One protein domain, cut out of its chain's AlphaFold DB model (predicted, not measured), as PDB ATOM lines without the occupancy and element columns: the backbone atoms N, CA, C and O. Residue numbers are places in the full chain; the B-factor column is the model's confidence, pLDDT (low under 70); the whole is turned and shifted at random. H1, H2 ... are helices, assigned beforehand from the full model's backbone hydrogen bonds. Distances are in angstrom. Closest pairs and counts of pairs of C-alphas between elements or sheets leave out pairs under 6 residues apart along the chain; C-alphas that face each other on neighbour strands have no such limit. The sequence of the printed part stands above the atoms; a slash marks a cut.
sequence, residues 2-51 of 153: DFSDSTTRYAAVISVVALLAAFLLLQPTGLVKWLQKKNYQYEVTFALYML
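This is residues 2 to 51 of the 153 residues of an uncharacterized protein of Ramularia collo-cygni (UniProt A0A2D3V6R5). From the first residue, the printed part runs through two helices, H1 and then H2, set end after end as a wide open V, with a short bare link at the corner and no core between the arms. The printed part has 50 residues, 37 of them in the two named helices, with no named strand; its class is all helix. It is extended, with a radius of gyration of the C-alphas of 19.5 A and spans of 58 by 20 by 14 A.

Look first at H1, residues 6 to 26, and then at H2, residues 30 to 45: a tight link of 3 residues joins them, yet they are apart, with no C-alpha of the one within 8 A of the other. In both helices every O i to N i+4 pair is within hydrogen-bond range. Residues 13 to 39 stand free, of which 13 to 26 belong to H1 and 30 to 39 to H2.

Find C-alpha 6 at (275.734, 173.740, 126.604); from there H1 runs 29.8 A to C-alpha 26. H2 runs 22.1 A from C-alpha 30 to C-alpha 45 at (289.160, 129.932, 148.395).

The C-alphas of Asp 2 and Met 50, the two farthest apart, are 59.5 A apart. The printed part has no cut. Look for pLDDT under 70 at residues 2 to 4, 27 to 29 and 46 to 51.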
ATOM      1  N   ASP A   2     265.113 172.796 129.144       56.72
ATOM      2  CA  ASP A   2     265.741 172.484 127.860       56.72
ATOM      3  C   ASP A   2     267.178 171.991 128.111       56.72
ATOM      4  O   ASP A   2     268.006 172.718 128.660       56.72
ATOM      5  N   PHE A   3     267.452 170.726 127.782       58.09
ATOM      6  CA  PHE A   3     268.761 170.084 127.968       58.09
ATOM      7  C   PHE A   3     269.712 170.321 126.782       58.09
ATOM      8  O   PHE A   3     270.811 169.762 126.758       58.09
ATOM      9  N   SER A   4     269.291 171.118 125.793       66.25
ATOM     10  CA  SER A   4     270.077 171.420 124.594       66.25
ATOM     11  C   SER A   4     271.164 172.475 124.838       66.25
ATOM     12  O   SER A   4     272.194 172.459 124.162       66.25
ATOM     13  N   ASP A   5     270.993 173.359 125.832       77.44
ATOM     14  CA  ASP A   5     271.983 174.400 126.112       77.44
ATOM     15  C   ASP A   5     273.259 173.831 126.756       77.44
ATOM     16  O   ASP A   5     273.222 173.066 127.728       77.44
ATOM     17  N   SER A   6     274.407 174.227 126.205       73.06
ATOM     18  CA  SER A   6     275.734 173.740 126.604       73.06
ATOM     19  C   SER A   6     275.992 173.989 128.095       73.06
ATOM     20  O   SER A   6     276.468 173.109 128.815       73.06
ATOM     21  N   THR A   7     275.558 175.146 128.595       78.38
ATOM     22  CA  THR A   7     275.682 175.566 129.997       78.38
ATOM     23  C   THR A   7     274.925 174.635 130.947       78.38
ATOM     24  O   THR A   7     275.467 174.206 131.969       78.38
ATOM     25  N   THR A   8     273.697 174.250 130.585       81.38
ATOM     26  CA  THR A   8     272.852 173.334 131.370       81.38
ATOM     27  C   THR A   8     273.447 171.929 131.425       81.38
ATOM     28  O   THR A   8     273.386 171.273 132.466       81.38
ATOM     29  N   ARG A   9     274.087 171.470 130.341       78.44
ATOM     30  CA  ARG A   9     274.769 170.167 130.306       78.44
ATOM     31  C   ARG A   9     275.971 170.132 131.243       78.44
ATOM     32  O   ARG A   9     276.108 169.170 131.994       78.44
ATOM     33  N   TYR A  10     276.806 171.172 131.257       83.56
ATOM     34  CA  TYR A  10     277.932 171.240 132.196       83.56
ATOM     35  C   TYR A  10     277.461 171.336 133.648       83.56
ATOM     36  O   TYR A  10     277.997 170.632 134.500       83.56
ATOM     37  N   ALA A  11     276.422 172.125 133.933       84.50
ATOM     38  CA  ALA A  11     275.842 172.203 135.274       84.50
ATOM     39  C   ALA A  11     275.248 170.857 135.739       84.50
ATOM     40  O   ALA A  11     275.447 170.452 136.888       84.50
ATOM     41  N   ALA A  12     274.574 170.128 134.846       85.00
ATOM     42  CA  ALA A  12     274.071 168.780 135.113       85.00
ATOM     43  C   ALA A  12     275.211 167.776 135.353       85.00
ATOM     44  O   ALA A  12     275.156 166.988 136.292       85.00
ATOM     45  N   VAL A  13     276.283 167.826 134.559       87.12
ATOM     46  CA  VAL A  13     277.448 166.950 134.759       87.12
ATOM     47  C   VAL A  13     278.146 167.268 136.081       87.12
ATOM     48  O   VAL A  13     278.446 166.349 136.835       87.12
ATOM     49  N   ILE A  14     278.354 168.544 136.413       86.50
ATOM     50  CA  ILE A  14     279.008 168.954 137.665       86.50
ATOM     51  C   ILE A  14     278.165 168.550 138.875       86.50
ATOM     52  O   ILE A  14     278.714 168.035 139.844       86.50
ATOM     53  N   SER A  15     276.843 168.726 138.827       85.25
ATOM     54  CA  SER A  15     275.956 168.296 139.916       85.25
ATOM     55  C   SER A  15     275.919 166.774 140.069       85.25
ATOM     56  O   SER A  15     275.996 166.285 141.193       85.25
ATOM     57  N   VAL A  16     275.903 166.009 138.974       89.00
ATOM     58  CA  VAL A  16     275.992 164.538 139.025       89.00
ATOM     59  C   VAL A  16     277.346 164.076 139.568       89.00
ATOM     60  O   VAL A  16     277.390 163.184 140.411       89.00
ATOM     61  N   VAL A  17     278.447 164.700 139.145       89.69
ATOM     62  CA  VAL A  17     279.797 164.402 139.649       89.69
ATOM     63  C   VAL A  17     279.929 164.788 141.121       89.69
ATOM     64  O   VAL A  17     280.508 164.026 141.886       89.69
ATOM     65  N   ALA A  18     279.356 165.915 141.547       86.75
ATOM     66  CA  ALA A  18     279.347 166.340 142.943       86.75
ATOM     67  C   ALA A  18     278.496 165.413 143.820       86.75
ATOM     68  O   ALA A  18     278.908 165.095 144.930       86.75
ATOM     69  N   LEU A  19     277.353 164.926 143.323       85.19
ATOM     70  CA  LEU A  19     276.537 163.924 144.014       85.19
ATOM     71  C   LEU A  19     277.238 162.567 144.080       85.19
ATOM     72  O   LEU A  19     277.202 161.926 145.125       85.19
ATOM     73  N   LEU A  20     277.922 162.148 143.013       80.19
ATOM     74  CA  LEU A  20     278.758 160.947 143.016       80.19
ATOM     75  C   LEU A  20     279.932 161.085 143.981       80.19
ATOM     76  O   LEU A  20     280.186 160.165 144.745       80.19
ATOM     77  N   ALA A  21     280.615 162.228 143.990       79.69
ATOM     78  CA  ALA A  21     281.707 162.509 144.912       79.69
ATOM     79  C   ALA A  21     281.203 162.573 146.357       79.69
ATOM     80  O   ALA A  21     281.821 161.979 147.231       79.69
ATOM     81  N   ALA A  22     280.060 163.211 146.618       80.31
ATOM     82  CA  ALA A  22     279.429 163.228 147.933       80.31
ATOM     83  C   ALA A  22     279.004 161.819 148.364       80.31
ATOM     84  O   ALA A  22     279.252 161.443 149.500       80.31
ATOM     85  N   PHE A  23     278.442 161.010 147.464       76.06
ATOM     86  CA  PHE A  23     278.113 159.606 147.717       76.06
ATOM     87  C   PHE A  23     279.368 158.771 148.016       76.06
ATOM     88  O   PHE A  23     279.365 157.977 148.953       76.06
ATOM     89  N   LEU A  24     280.464 158.998 147.285       71.12
ATOM     90  CA  LEU A  24     281.748 158.326 147.492       71.12
ATOM     91  C   LEU A  24     282.424 158.758 148.806       71.12
ATOM     92  O   LEU A  24     283.002 157.929 149.501       71.12
ATOM     93  N   LEU A  25     282.334 160.045 149.158       71.62
ATOM     94  CA  LEU A  25     282.916 160.624 150.373       71.62
ATOM     95  C   LEU A  25     282.084 160.308 151.628       71.62
ATOM     96  O   LEU A  25     282.660 160.093 152.693       71.62
ATOM     97  N   LEU A  26     280.750 160.231 151.520       70.25
ATOM     98  CA  LEU A  26     279.856 159.823 152.616       70.25
ATOM     99  C   LEU A  26     279.757 158.300 152.783       70.25
ATOM    100  O   LEU A  26     279.275 157.846 153.822       70.25
ATOM    101  N   GLN A  27     280.247 157.494 151.835       68.38
ATOM    102  CA  GLN A  27     280.373 156.042 152.007       68.38
ATOM    103  C   GLN A  27     281.825 155.566 152.207       68.38
ATOM    104  O   GLN A  27     282.410 155.000 151.284       68.38
ATOM    105  N   PRO A  28     282.395 155.633 153.429       64.50
ATOM    106  CA  PRO A  28     283.749 155.131 153.658       64.50
ATOM    107  C   PRO A  28     283.834 153.866 154.532       64.50
ATOM    108  O   PRO A  28     284.879 153.617 155.125       64.50
ATOM    109  N   THR A  29     282.788 153.034 154.662       63.78
ATOM    110  CA  THR A  29     282.915 151.803 155.486       63.78
ATOM    111  C   THR A  29     282.256 150.551 154.921       63.78
ATOM    112  O   THR A  29     282.882 149.498 154.947       63.78
ATOM    113  N   GLY A  30     281.032 150.621 154.390       70.88
ATOM    114  CA  GLY A  30     280.311 149.424 153.932       70.88
ATOM    115  C   GLY A  30     280.989 148.728 152.749       70.88
ATOM    116  O   GLY A  30     281.314 147.543 152.828       70.88
ATOM    117  N   LEU A  31     281.261 149.482 151.680       71.38
ATOM    118  CA  LEU A  31     281.906 148.961 150.471       71.38
ATOM    119  C   LEU A  31     283.355 148.550 150.724       71.38
ATOM    120  O   LEU A  31     283.757 147.485 150.277       71.38
ATOM    121  N   VAL A  32     284.119 149.334 151.490       72.94
ATOM    122  CA  VAL A  32     285.516 149.011 151.829       72.94
ATOM    123  C   VAL A  32     285.595 147.725 152.654       72.94
ATOM    124  O   VAL A  32     286.371 146.835 152.318       72.94
ATOM    125  N   LYS A  33     284.746 147.570 153.679       78.56
ATOM    126  CA  LYS A  33     284.673 146.334 154.478       78.56
ATOM    127  C   LYS A  33     284.203 145.141 153.643       78.56
ATOM    128  O   LYS A  33     284.694 144.029 153.824       78.56
ATOM    129  N   TRP A  34     283.272 145.360 152.714       81.19
ATOM    130  CA  TRP A  34     282.828 144.330 151.775       81.19
ATOM    131  C   TRP A  34     283.952 143.910 150.818       81.19
ATOM    132  O   TRP A  34     284.173 142.714 150.636       81.19
ATOM    133  N   LEU A  35     284.713 144.869 150.284       76.19
ATOM    134  CA  LEU A  35     285.864 144.615 149.415       76.19
ATOM    135  C   LEU A  35     286.967 143.863 150.164       76.19
ATOM    136  O   LEU A  35     287.503 142.885 149.653       76.19
ATOM    137  N   GLN A  36     287.257 144.267 151.404       79.06
ATOM    138  CA  GLN A  36     288.183 143.556 152.285       79.06
ATOM    139  C   GLN A  36     287.728 142.110 152.489       79.06
ATOM    140  O   GLN A  36     288.508 141.192 152.260       79.06
ATOM    141  N   LYS A  37     286.448 141.879 152.816       84.50
ATOM    142  CA  LYS A  37     285.890 140.525 152.965       84.50
ATOM    143  C   LYS A  37     286.029 139.690 151.686       84.50
ATOM    144  O   LYS A  37     286.285 138.491 151.771       84.50
ATOM    145  N   LYS A  38     285.890 140.308 150.509       79.88
ATOM    146  CA  LYS A  38     286.095 139.639 149.217       79.88
ATOM    147  C   LYS A  38     287.560 139.302 148.956       79.88
ATOM    148  O   LYS A  38     287.820 138.189 148.512       79.88
ATOM    149  N   ASN A  39     288.493 140.184 149.307       80.62
ATOM    150  CA  ASN A  39     289.924 139.886 149.240       80.62
ATOM    151  C   ASN A  39     290.310 138.741 150.187       80.62
ATOM    152  O   ASN A  39     290.975 137.806 149.755       80.62
ATOM    153  N   TYR A  40     289.810 138.731 151.426       80.75
ATOM    154  CA  TYR A  40     290.041 137.613 152.353       80.75
ATOM    155  C   TYR A  40     289.488 136.292 151.818       80.75
ATOM    156  O   TYR A  40     290.144 135.255 151.879       80.75
ATOM    157  N   GLN A  41     288.276 136.312 151.264       78.75
ATOM    158  CA  GLN A  41     287.689 135.106 150.694       78.75
ATOM    159  C   GLN A  41     288.459 134.644 149.453       78.75
ATOM    160  O   GLN A  41     288.642 133.447 149.262       78.75
ATOM    161  N   TYR A  42     288.962 135.567 148.639       75.50
ATOM    162  CA  TYR A  42     289.829 135.241 147.513       75.50
ATOM    163  C   TYR A  42     291.119 134.542 147.977       75.50
ATOM    164  O   TYR A  42     291.461 133.492 147.439       75.50
ATOM    165  N   GLU A  43     291.763 135.022 149.043       77.19
ATOM    166  CA  GLU A  43     292.942 134.365 149.624       77.19
ATOM    167  C   GLU A  43     292.653 132.947 150.143       77.19
ATOM    168  O   GLU A  43     293.461 132.042 149.921       77.19
ATOM    169  N   VAL A  44     291.495 132.741 150.783       75.50
ATOM    170  CA  VAL A  44     291.096 131.449 151.371       75.50
ATOM    171  C   VAL A  44     290.632 130.441 150.313       75.50
ATOM    172  O   VAL A  44     291.006 129.274 150.376       75.50
ATOM    173  N   THR A  45     289.826 130.863 149.334       73.62
ATOM    174  CA  THR A  45     289.160 129.932 148.395       73.62
ATOM    175  C   THR A  45     290.057 129.540 147.224       73.62
ATOM    176  O   THR A  45     289.964 128.420 146.733       73.62
ATOM    177  N   PHE A  46     290.942 130.438 146.783       65.75
ATOM    178  CA  PHE A  46     291.888 130.165 145.694       65.75
ATOM    179  C   PHE A  46     293.237 129.616 146.186       65.75
ATOM    180  O   PHE A  46     294.185 129.552 145.408       65.75
ATOM    181  N   ALA A  47     293.345 129.252 147.472       64.81
ATOM    182  CA  ALA A  47     294.581 128.802 148.130       64.81
ATOM    183  C   ALA A  47     295.779 129.767 147.982       64.81
ATOM    184  O   ALA A  47     296.909 129.423 148.320       64.81
ATOM    185  N   LEU A  48     295.536 131.004 147.538       67.50
ATOM    186  CA  LEU A  48     296.550 132.028 147.290       67.50
ATOM    187  C   LEU A  48     297.325 132.411 148.544       67.50
ATOM    188  O   LEU A  48     298.420 132.951 148.429       67.50
ATOM    189  N   TYR A  49     296.790 132.165 149.741       64.94
ATOM    190  CA  TYR A  49     297.530 132.410 150.978       64.94
ATOM    191  C   TYR A  49     298.732 131.471 151.158       64.94
ATOM    192  O   TYR A  49     299.683 131.855 151.833       64.94
ATOM    193  N   MET A  50     298.710 130.294 150.524       69.81
ATOM    194  CA  MET A  50     299.780 129.295 150.603       69.81
ATOM    195  C   MET A  50     300.883 129.495 149.563       69.81
ATOM    196  O   MET A  50     301.946 128.896 149.687       69.81
ATOM    197  N   LEU A  51     300.639 130.325 148.547       69.31
ATOM    198  CA  LEU A  51     301.620 130.620 147.512       69.31
ATOM    199  C   LEU A  51     302.534 131.773 147.931       69.31
ATOM    200  O   LEU A  51     302.112 132.765 148.535       69.31
TER     201      LEU A  51